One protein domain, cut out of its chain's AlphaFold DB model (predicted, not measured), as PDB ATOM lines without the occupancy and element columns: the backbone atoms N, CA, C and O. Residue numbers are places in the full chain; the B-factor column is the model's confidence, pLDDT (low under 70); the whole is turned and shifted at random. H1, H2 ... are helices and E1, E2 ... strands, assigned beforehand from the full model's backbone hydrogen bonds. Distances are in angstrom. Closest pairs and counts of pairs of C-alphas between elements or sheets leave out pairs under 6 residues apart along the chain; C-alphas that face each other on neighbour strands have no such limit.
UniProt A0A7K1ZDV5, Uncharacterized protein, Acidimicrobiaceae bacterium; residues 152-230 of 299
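What this domain is: This is residues 152 to 230 of the 299 residues of an uncharacterized protein of Acidimicrobiaceae bacterium (UniProt A0A7K1ZDV5). A small twisted sheet of three strands has the helix H3 packed slantwise over one face, and H2 packs side by side with H3, folded back along it and off the sheet. The short helix H1 covers a little of the sheet's opposite face over E1, and the long loop of the hairpin E1 and E2 reaches away from this body, with residues 171 to 176 sticking out at its tip. The printed part has 79 residues with three named helices and three named strands, in the order H1 E1 E2 H2 H3 E3; the sheet's order is E1 - E2 - E3, all antiparallel, and the class is mixed, helices and strands. The whole is compact, with a radius of gyration of the C-alphas of 12.8 A, though its outline is elongated at 41 by 24 by 23 A.

Where its parts are: The longest strand, E2, is residues 182 to 188 and measures 18.4 A from first to last C-alpha. E1 is residues 161 to 164, 9.7 A, and E3 is residues 226 to 229, 10.1 A, ending with C-alpha 229 at (30.995, 22.708, 43.603). H3 is residues 212 to 224, 18.5 A, with C-alpha 212 at (17.538, 7.470, 37.459). H2 is residues 191 to 201, 15.6 A. H1 is residues 152 to 155, 5.3 A, beginning with C-alpha 152 at (27.648, 16.192, 30.909).

How they stand to each other: The sheet is only just strongly twisted, its C-alphas lying up to 4.0 A off the best plane. E2 is the inner strand. E1 and E2 form an antiparallel hairpin at 142 degrees, with N 162 and O 184 at 2.8 A, within hydrogen-bond range. E2 and E3 are antiparallel at 143 degrees, with N 185 and O 228 at 2.9 A, within hydrogen-bond range. H3 is on the sheet at a height of 9.4 A, over E1 and E2; it runs only just slantwise to the strands, at 57 degrees to E1 on the local plane. The closest C-alphas of H3 and E1 are those of Ser 218 and Glu 164, 6.2 A apart. H1 is on the opposite face at a height of 8.4 A, only just over E1, with 3 of its C-alphas falling on that strand. H2 is not on the sheet. H2 and H3 form a helical hairpin: they touch, the closest C-alphas being those of Leu 194 and Leu 221 at 6.7 A, and run opposite ways at a shallow tilt of 33 degrees, only just short of steep. H1 and H2 are apart. Every O i to N i+4 pair is within hydrogen-bond range in H2 and H3; H1 is too short for such a pair.

The domain as a whole: The two C-alphas farthest apart are those of Arg 174 and Asn 192, 40.7 A. The printed part has no cut. The link from E1 to E2, 17 residues, is long, and its residues 171 to 176 stand free. The mean pLDDT of the printed part is 90.1, and no printed residue is under 70.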
ATOM      1  N   ASP A 152      27.733  17.291  29.950       95.38
ATOM      2  CA  ASP A 152      27.648  16.192  30.909       95.38
ATOM      3  C   ASP A 152      28.672  15.104  30.571       95.38
ATOM      4  O   ASP A 152      29.416  14.699  31.451       95.38
ATOM      5  N   GLN A 153      28.860  14.767  29.293       94.06
ATOM      6  CA  GLN A 153      29.921  13.859  28.828       94.06
ATOM      7  C   GLN A 153      31.336  14.384  29.105       94.06
ATOM      8  O   GLN A 153      32.266  13.608  29.306       94.06
ATOM      9  N   HIS A 154      31.536  15.705  29.081       94.25
ATOM     10  CA  HIS A 154      32.839  16.295  29.380       94.25
ATOM     11  C   HIS A 154      33.186  16.215  30.871       94.25
ATOM     12  O   HIS A 154      34.359  16.074  31.221       94.25
ATOM     13  N   TYR A 155      32.185  16.380  31.738       95.00
ATOM     14  CA  TYR A 155      32.389  16.564  33.171       95.00
ATOM     15  C   TYR A 155      32.052  15.329  34.009       95.00
ATOM     16  O   TYR A 155      32.732  15.105  35.005       95.00
ATOM     17  N   HIS A 156      31.029  14.551  33.662       95.00
ATOM     18  CA  HIS A 156      30.593  13.403  34.451       95.00
ATOM     19  C   HIS A 156      31.625  12.281  34.344       95.00
ATOM     20  O   HIS A 156      31.826  11.698  33.285       95.00
ATOM     21  N   ASN A 157      32.323  12.031  35.447       94.94
ATOM     22  CA  ASN A 157      33.328  10.986  35.578       94.94
ATOM     23  C   ASN A 157      33.397  10.557  37.054       94.94
ATOM     24  O   ASN A 157      34.331  10.945  37.777       94.94
ATOM     25  N   PRO A 158      32.364   9.865  37.564       94.81
ATOM     26  CA  PRO A 158      32.350   9.422  38.945       94.81
ATOM     27  C   PRO A 158      33.452   8.370  39.190       94.81
ATOM     28  O   PRO A 158      33.763   7.575  38.309       94.81
ATOM     29  N   PRO A 159      34.077   8.360  40.381       95.50
ATOM     30  CA  PRO A 159      33.737   9.187  41.534       95.50
ATOM     31  C   PRO A 159      34.438  10.555  41.541       95.50
ATOM     32  O   PRO A 159      34.220  11.347  42.454       95.50
ATOM     33  N   TYR A 160      35.294  10.859  40.567       95.88
ATOM     34  CA  TYR A 160      36.162  12.042  40.597       95.88
ATOM     35  C   TYR A 160      35.419  13.352  40.336       95.88
ATOM     36  O   TYR A 160      35.764  14.395  40.908       95.88
ATOM     37  N   TYR A 161      34.415  13.305  39.465       96.44
ATOM     38  CA  TYR A 161      33.603  14.455  39.113       96.44
ATOM     39  C   TYR A 161      32.159  14.029  38.848       96.44
ATOM     40  O   TYR A 161      31.900  13.124  38.062       96.44
ATOM     41  N   ILE A 162      31.217  14.693  39.509       96.56
ATOM     42  CA  ILE A 162      29.793  14.370  39.465       96.56
ATOM     43  C   ILE A 162      29.041  15.521  38.804       96.56
ATOM     44  O   ILE A 162      29.248  16.690  39.137       96.56
ATOM     45  N   CYS A 163      28.151  15.162  37.889       96.44
ATOM     46  CA  CYS A 163      27.109  16.039  37.368       96.44
ATOM     47  C   CYS A 163      25.818  15.640  38.076       96.44
ATOM     48  O   CYS A 163      25.346  14.523  37.896       96.44
ATOM     49  N   GLU A 164      25.308  16.517  38.933       94.81
ATOM     50  CA  GLU A 164      24.079  16.296  39.685       94.81
ATOM     51  C   GLU A 164      22.920  16.960  38.945       94.81
ATOM     52  O   GLU A 164      22.851  18.188  38.833       94.81
ATOM     53  N   GLU A 165      22.025  16.132  38.429       93.56
ATOM     54  CA  GLU A 165      20.787  16.557  37.786       93.56
ATOM     55  C   GLU A 165      19.770  17.045  38.829       93.56
ATOM     56  O   GLU A 165      19.700  16.493  39.935       93.56
ATOM     57  N   PRO A 166      18.975  18.086  38.516       90.19
ATOM     58  CA  PRO A 166      18.006  18.611  39.457       90.19
ATOM     59  C   PRO A 166      16.957  17.549  39.793       90.19
ATOM     60  O   PRO A 166      16.507  16.780  38.942       90.19
ATOM     61  N   GLN A 167      16.532  17.544  41.053       81.38
ATOM     62  CA  GLN A 167      15.409  16.723  41.488       81.38
ATOM     63  C   GLN A 167      14.109  17.215  40.846       81.38
ATOM     64  O   GLN A 167      13.971  18.404  40.534       81.38
ATOM     65  N   ASP A 168      13.125  16.322  40.720       78.81
ATOM     66  CA  ASP A 168      11.784  16.746  40.336       78.81
ATOM     67  C   ASP A 168      11.235  17.706  41.400       78.81
ATOM     68  O   ASP A 168      10.989  17.363  42.560       78.81
ATOM     69  N   THR A 169      11.103  18.959  40.988       78.06
ATOM     70  CA  THR A 169      10.603  20.055  41.807       78.06
ATOM     71  C   THR A 169       9.364  20.688  41.184       78.06
ATOM     72  O   THR A 169       8.971  21.770  41.610       78.06
ATOM     73  N   ALA A 170       8.702  20.017  40.232       76.56
ATOM     74  CA  ALA A 170       7.553  20.555  39.501       76.56
ATOM     75  C   ALA A 170       6.384  20.970  40.416       76.56
ATOM     76  O   ALA A 170       5.645  21.899  40.098       76.56
ATOM     77  N   SER A 171       6.246  20.327  41.580       78.25
ATOM     78  CA  SER A 171       5.237  20.651  42.598       78.25
ATOM     79  C   SER A 171       5.584  21.861  43.477       78.25
ATOM     80  O   SER A 171       4.731  22.339  44.226       78.25
ATOM     81  N   ARG A 172       6.822  22.373  43.418       80.25
ATOM     82  CA  ARG A 172       7.254  23.546  44.192       80.25
ATOM     83  C   ARG A 172       6.806  24.840  43.520       80.25
ATOM     84  O   ARG A 172       6.578  24.888  42.310       80.25
ATOM     85  N   THR A 173       6.736  25.919  44.305       75.88
ATOM     86  CA  THR A 173       6.529  27.267  43.760       75.88
ATOM     87  C   THR A 173       7.605  27.577  42.722       75.88
ATOM     88  O   THR A 173       8.756  27.174  42.879       75.88
ATOM     89  N   ARG A 174       7.241  28.305  41.661       72.81
ATOM     90  CA  ARG A 174       8.088  28.530  40.475       72.81
ATOM     91  C   ARG A 174       9.523  28.976  40.798       72.81
ATOM     92  O   ARG A 174      10.464  28.518  40.174       72.81
ATOM     93  N   ASN A 175       9.700  29.823  41.809       71.19
ATOM     94  CA  ASN A 175      11.001  30.332  42.256       71.19
ATOM     95  C   ASN A 175      11.884  29.309  43.005       71.19
ATOM     96  O   ASN A 175      13.044  29.601  43.276       71.19
ATOM     97  N   LEU A 176      11.338  28.151  43.386       72.50
ATOM     98  CA  LEU A 176      12.030  27.055  44.078       72.50
ATOM     99  C   LEU A 176      12.252  25.834  43.175       72.50
ATOM    100  O   LEU A 176      12.771  24.815  43.643       72.50
ATOM    101  N   GLN A 177      11.829  25.916  41.911       80.25
ATOM    102  CA  GLN A 177      12.061  24.869  40.928       80.25
ATOM    103  C   GLN A 177      13.527  24.896  40.505       80.25
ATOM    104  O   GLN A 177      14.069  25.936  40.133       80.25
ATOM    105  N   GLN A 178      14.184  23.746  40.605       79.94
ATOM    106  CA  GLN A 178      15.562  23.574  40.178       79.94
ATOM    107  C   GLN A 178      15.563  23.012  38.763       79.94
ATOM    108  O   GLN A 178      14.985  21.967  38.493       79.94
ATOM    109  N   THR A 179      16.216  23.728  37.857       84.62
ATOM    110  CA  THR A 179      16.319  23.370  36.434       84.62
ATOM    111  C   THR A 179      17.755  23.096  36.003       84.62
ATOM    112  O   THR A 179      17.998  22.637  34.888       84.62
ATOM    113  N   ASN A 180      18.705  23.389  36.892       92.56
ATOM    114  CA  ASN A 180      20.122  23.421  36.592       92.56
ATOM    115  C   ASN A 180      20.830  22.180  37.118       92.56
ATOM    116  O   ASN A 180      20.698  21.836  38.290       92.56
ATOM    117  N   VAL A 181      21.661  21.602  36.261       95.25
ATOM    118  CA  VAL A 181      22.689  20.634  36.615       95.25
ATOM    119  C   VAL A 181      23.809  21.349  37.364       95.25
ATOM    120  O   VAL A 181      24.209  22.476  37.027       95.25
ATOM    121  N   LEU A 182      24.330  20.689  38.390       95.94
ATOM    122  CA  LEU A 182      25.468  21.148  39.174       95.94
ATOM    123  C   LEU A 182      26.675  20.239  38.938       95.94
ATOM    124  O   LEU A 182      26.536  19.036  38.771       95.94
ATOM    125  N   GLY A 183      27.872  20.823  38.934       96.62
ATOM    126  CA  GLY A 183      29.127  20.084  38.807       96.62
ATOM    127  C   GLY A 183      29.895  20.068  40.122       96.62
ATOM    128  O   GLY A 183      30.107  21.126  40.721       96.62
ATOM    129  N   PHE A 184      30.354  18.892  40.533       97.31
ATOM    130  CA  PHE A 184      31.028  18.648  41.804       97.31
ATOM    131  C   PHE A 184      32.339  17.899  41.590       97.31
ATOM    132  O   PHE A 184      32.355  16.822  41.009       97.31
ATOM    133  N   LYS A 185      33.444  18.445  42.103       97.12
ATOM    134  CA  LYS A 185      34.767  17.813  42.050       97.12
ATOM    135  C   LYS A 185      35.126  17.224  43.409       97.12
ATOM    136  O   LYS A 185      35.049  17.938  44.411       97.12
ATOM    137  N   LEU A 186      35.569  15.969  43.433       97.06
ATOM    138  CA  LEU A 186      36.034  15.305  44.651       97.06
ATOM    139  C   LEU A 186      37.176  16.111  45.298       97.06
ATOM    140  O   LEU A 186      38.060  16.630  44.606       97.06
ATOM    141  N   GLN A 187      37.126  16.286  46.617       95.25
ATOM    142  CA  GLN A 187      38.174  16.944  47.408       95.25
ATOM    143  C   GLN A 187      38.869  15.961  48.337       95.25
ATOM    144  O   GLN A 187      40.094  15.943  48.384       95.25
ATOM    145  N   ASP A 188      38.080  15.162  49.050       88.56
ATOM    146  CA  ASP A 188      38.563  14.196  50.026       88.56
ATOM    147  C   ASP A 188      37.594  13.012  50.094       88.56
ATOM    148  O   ASP A 188      36.374  13.194  50.030       88.56
ATOM    149  N   GLY A 189      38.137  11.804  50.193       85.75
ATOM    150  CA  GLY A 189      37.380  10.560  50.189       85.75
ATOM    151  C   GLY A 189      38.256   9.340  49.928       85.75
ATOM    152  O   GLY A 189      39.223   9.390  49.168       85.75
ATOM    153  N   ASP A 190      37.890   8.216  50.543       92.38
ATOM    154  CA  ASP A 190      38.516   6.925  50.262       92.38
ATOM    155  C   ASP A 190      38.047   6.412  48.892       92.38
ATOM    156  O   ASP A 190      36.918   5.942  48.735       92.38
ATOM    157  N   ILE A 191      38.928   6.501  47.894       93.00
ATOM    158  CA  ILE A 191      38.665   6.069  46.515       93.00
ATOM    159  C   ILE A 191      38.243   4.596  46.447       93.00
ATOM    160  O   ILE A 191      37.352   4.258  45.668       93.00
ATOM    161  N   ASN A 192      38.804   3.722  47.289       92.50
ATOM    162  CA  ASN A 192      38.420   2.309  47.299       92.50
ATOM    163  C   ASN A 192      36.979   2.142  47.781       92.50
ATOM    164  O   ASN A 192      36.216   1.359  47.213       92.50
ATOM    165  N   ARG A 193      36.581   2.921  48.792       91.94
ATOM    166  CA  ARG A 193      35.201   2.949  49.283       91.94
ATOM    167  C   ARG A 193      34.235   3.495  48.229       91.94
ATOM    168  O   ARG A 193      33.146   2.948  48.083       91.94
ATOM    169  N   LEU A 194      34.621   4.525  47.481       93.25
ATOM    170  CA  LEU A 194      33.783   5.091  46.415       93.25
ATOM    171  C   LEU A 194      33.609   4.115  45.243       93.25
ATOM    172  O   LEU A 194      32.493   3.933  44.762       93.25
ATOM    173  N   HIS A 195      34.667   3.407  44.844       93.12
ATOM    174  CA  HIS A 195      34.542   2.326  43.866       93.12
ATOM    175  C   HIS A 195      33.702   1.155  44.389       93.12
ATOM    176  O   HIS A 195      32.958   0.555  43.620       93.12
ATOM    177  N   ALA A 196      33.760   0.843  45.688       91.12
ATOM    178  CA  ALA A 196      32.884  -0.166  46.277       91.12
ATOM    179  C   ALA A 196      31.401   0.234  46.183       91.12
ATOM    180  O   ALA A 196      30.581  -0.616  45.846       91.12
ATOM    181  N   VAL A 197      31.062   1.512  46.408       90.62
ATOM    182  CA  VAL A 197      29.697   2.037  46.195       90.62
ATOM    183  C   VAL A 197      29.261   1.839  44.743       90.62
ATOM    184  O   VAL A 197      28.202   1.267  44.500       90.62
ATOM    185  N   MET A 198      30.097   2.229  43.777       91.62
ATOM    186  CA  MET A 198      29.804   2.047  42.346       91.62
ATOM    187  C   MET A 198      29.583   0.571  41.981       91.62
ATOM    188  O   MET A 198      28.582   0.227  41.351       91.62
ATOM    189  N   ASN A 199      30.471  -0.315  42.444       89.19
ATOM    190  CA  ASN A 199      30.404  -1.753  42.173       89.19
ATOM    191  C   ASN A 199      29.155  -2.411  42.774       89.19
ATOM    192  O   ASN A 199      28.558  -3.272  42.130       89.19
ATOM    193  N   LEU A 200      28.752  -2.019  43.988       86.38
ATOM    194  CA  LEU A 200      27.543  -2.544  44.635       86.38
ATOM    195  C   LEU A 200      26.273  -2.167  43.869       86.38
ATOM    196  O   LEU A 200      25.352  -2.977  43.790       86.38
ATOM    197  N   SER A 201      26.244  -0.975  43.274       82.19
ATOM    198  CA  SER A 201      25.132  -0.522  42.436       82.19
ATOM    199  C   SER A 201      25.175  -1.104  41.016       82.19
ATOM    200  O   SER A 201      24.216  -0.946  40.267       82.19
ATOM    201  N   GLY A 202      26.267  -1.776  40.626       82.81
ATOM    202  CA  GLY A 202      26.487  -2.244  39.253       82.81
ATOM    203  C   GLY A 202      26.665  -1.103  38.244       82.81
ATOM    204  O   GLY A 202      26.466  -1.306  37.048       82.81
ATOM    205  N   LEU A 203      27.005   0.096  38.726       85.38
ATOM    206  CA  LEU A 203      27.122   1.315  37.929       85.38
ATOM    207  C   LEU A 203      28.591   1.671  37.714       85.38
ATOM    208  O   LEU A 203      29.471   1.278  38.480       85.38
ATOM    209  N   SER A 204      28.857   2.417  36.647       84.50
ATOM    210  CA  SER A 204      30.215   2.753  36.220       84.50
ATOM    211  C   SER A 204      30.367   4.253  35.996       84.50
ATOM    212  O   SER A 204      29.413   5.018  36.116       84.50
ATOM    213  N   ASP A 205      31.579   4.669  35.658       82.31
ATOM    214  CA  ASP A 205      31.875   6.023  35.192       82.31
ATOM    215  C   ASP A 205      31.153   6.385  33.883       82.31
ATOM    216  O   ASP A 205      30.935   7.563  33.617       82.31
ATOM    217  N   ALA A 206      30.721   5.385  33.112       86.00
ATOM    218  CA  ALA A 206      29.911   5.550  31.910       86.00
ATOM    219  C   ALA A 206      28.399   5.669  32.180       86.00
ATOM    220  O   ALA A 206      27.619   5.752  31.233       86.00
ATOM    221  N   THR A 207      27.954   5.624  33.440       87.56
ATOM    222  CA  THR A 207      26.536   5.810  33.763       87.56
ATOM    223  C   THR A 207      26.145   7.271  33.544       87.56
ATOM    224  O   THR A 207      26.623   8.160  34.242       87.56
ATOM    225  N   ASP A 208      25.251   7.505  32.587       91.06
ATOM    226  CA  ASP A 208      24.757   8.836  32.231       91.06
ATOM    227  C   ASP A 208      24.046   9.519  33.412       91.06
ATOM    228  O   ASP A 208      23.149   8.942  34.038       91.06
ATOM    229  N   SER A 209      24.415  10.769  33.709       91.56
ATOM    230  CA  SER A 209      23.932  11.489  34.896       91.56
ATOM    231  C   SER A 209      22.431  11.769  34.893       91.56
ATOM    232  O   SER A 209      21.836  11.875  35.964       91.56
ATOM    233  N   GLU A 210      21.812  11.895  33.716       91.81
ATOM    234  CA  GLU A 210      20.386  12.207  33.556       91.81
ATOM    235  C   GLU A 210      19.449  11.040  33.879       91.81
ATOM    236  O   GLU A 210      18.259  11.260  34.144       91.81
ATOM    237  N   THR A 211      19.980   9.815  33.893       92.25
ATOM    238  CA  THR A 211      19.227   8.593  34.197       92.25
ATOM    239  C   THR A 211      18.847   8.520  35.680       92.25
ATOM    240  O   THR A 211      19.394   9.239  36.519       92.25
ATOM    241  N   GLU A 212      17.869   7.682  36.039       90.94
ATOM    242  CA  GLU A 212      17.538   7.470  37.459       90.94
ATOM    243  C   GLU A 212      18.721   6.831  38.195       90.94
ATOM    244  O   GLU A 212      19.065   7.245  39.300       90.94
ATOM    245  N   GLU A 213      19.403   5.897  37.538       91.38
ATOM    246  CA  GLU A 213      20.601   5.227  38.024       91.38
ATOM    247  C   GLU A 213      21.751   6.219  38.252       91.38
ATOM    248  O   GLU A 213      22.357   6.225  39.323       91.38
ATOM    249  N   GLY A 214      22.017   7.110  37.292       92.00
ATOM    250  CA  GLY A 214      23.038   8.154  37.416       92.00
ATOM    251  C   GLY A 214      22.728   9.164  38.523       92.00
ATOM    252  O   GLY A 214      23.619   9.550  39.290       92.00
ATOM    253  N   ARG A 215      21.452   9.544  38.684       91.81
ATOM    254  CA  ARG A 215      20.992  10.396  39.794       91.81
ATOM    255  C   ARG A 215      21.131   9.710  41.151       91.81
ATOM    256  O   ARG A 215      21.504  10.371  42.123       91.81
ATOM    257  N   ALA A 216      20.837   8.414  41.238       91.56
ATOM    258  CA  ALA A 216      21.034   7.628  42.453       91.56
ATOM    259  C   ALA A 216      22.527   7.524  42.803       91.56
ATOM    260  O   ALA A 216      22.914   7.880  43.915       91.56
ATOM    261  N   LEU A 217      23.374   7.177  41.828       92.94
ATOM    262  CA  LEU A 217      24.821   7.096  42.017       92.94
ATOM    263  C   LEU A 217      25.416   8.425  42.494       92.94
ATOM    264  O   LEU A 217      26.192   8.461  43.447       92.94
ATOM    265  N   SER A 218      25.031   9.528  41.850       94.00
ATOM    266  CA  SER A 218      25.489  10.870  42.220       94.00
ATOM    267  C   SER A 218      25.157  11.189  43.678       94.00
ATOM    268  O   SER A 218      26.011  11.684  44.411       94.00
ATOM    269  N   ARG A 219      23.943  10.847  44.123       93.06
ATOM    270  CA  ARG A 219      23.483  11.054  45.503       93.06
ATOM    271  C   ARG A 219      24.292  10.235  46.507       93.06
ATOM    272  O   ARG A 219      24.717  10.779  47.525       93.06
ATOM    273  N   ASP A 220      24.533   8.963  46.207       93.75
ATOM    274  CA  ASP A 220      25.277   8.062  47.088       93.75
ATOM    275  C   ASP A 220      26.743   8.495  47.230       93.75
ATOM    276  O   ASP A 220      27.296   8.504  48.335       93.75
ATOM    277  N   LEU A 221      27.370   8.923  46.132       94.94
ATOM    278  CA  LEU A 221      28.739   9.433  46.148       94.94
ATOM    279  C   LEU A 221      28.844  10.759  46.917       94.94
ATOM    280  O   LEU A 221      29.711  10.882  47.785       94.94
ATOM    281  N   LEU A 222      27.938  11.714  46.668       94.31
ATOM    282  CA  LEU A 222      27.887  12.994  47.391       94.31
ATOM    283  C   LEU A 222      27.637  12.811  48.898       94.31
ATOM    284  O   LEU A 222      28.101  13.627  49.692       94.31
ATOM    285  N   ALA A 223      26.944  11.742  49.306       93.88
ATOM    286  CA  ALA A 223      26.757  11.387  50.714       93.88
ATOM    287  C   ALA A 223      27.981  10.685  51.338       93.88
ATOM    288  O   ALA A 223      28.127  10.673  52.562       93.88
ATOM    289  N   THR A 224      28.849  10.083  50.520       94.19
ATOM    290  CA  THR A 224      29.966   9.241  50.981       94.19
ATOM    291  C   THR A 224      31.289  10.000  51.111       94.19
ATOM    292  O   THR A 224      32.134   9.611  51.920       94.19
ATOM    293  N   ALA A 225      31.493  11.064  50.335       95.75
ATOM    294  CA  ALA A 225      32.748  11.814  50.303       95.75
ATOM    295  C   ALA A 225      32.534  13.328  50.190       95.75
ATOM    296  O   ALA A 225      31.433  13.814  49.943       95.75
ATOM    297  N   THR A 226      33.613  14.090  50.375       96.56
ATOM    298  CA  THR A 226      33.563  15.550  50.302       96.56
ATOM    299  C   THR A 226      33.795  16.015  48.873       96.56
ATOM    300  O   THR A 226      34.878  15.833  48.309       96.56
ATOM    301  N   TYR A 227      32.804  16.705  48.316       97.06
ATOM    302  CA  TYR A 227      32.888  17.336  47.005       97.06
ATOM    303  C   TYR A 227      32.802  18.857  47.108       97.06
ATOM    304  O   TYR A 227      32.099  19.413  47.949       97.06
ATOM    305  N   ARG A 228      33.488  19.548  46.197       96.62
ATOM    306  CA  ARG A 228      33.387  21.000  46.022       96.62
ATOM    307  C   ARG A 228      32.651  21.308  44.729       96.62
ATOM    308  O   ARG A 228      33.034  20.813  43.670       96.62
ATOM    309  N   GLN A 229      31.662  22.194  44.797       95.94
ATOM    310  CA  GLN A 229      30.995  22.708  43.603       95.94
ATOM    311  C   GLN A 229      31.995  23.462  42.708       95.94
ATOM    312  O   GLN A 229      32.731  24.346  43.167       95.94
ATOM    313  N   ASP A 230      32.036  23.124  41.419       93.81
ATOM    314  CA  ASP A 230      32.954  23.748  40.469       93.81
ATOM    315  C   ASP A 230      32.335  24.991  39.819       93.81
ATOM    316  O   ASP A 230      31.361  24.941  39.065       93.81
TER     317      ASP A 230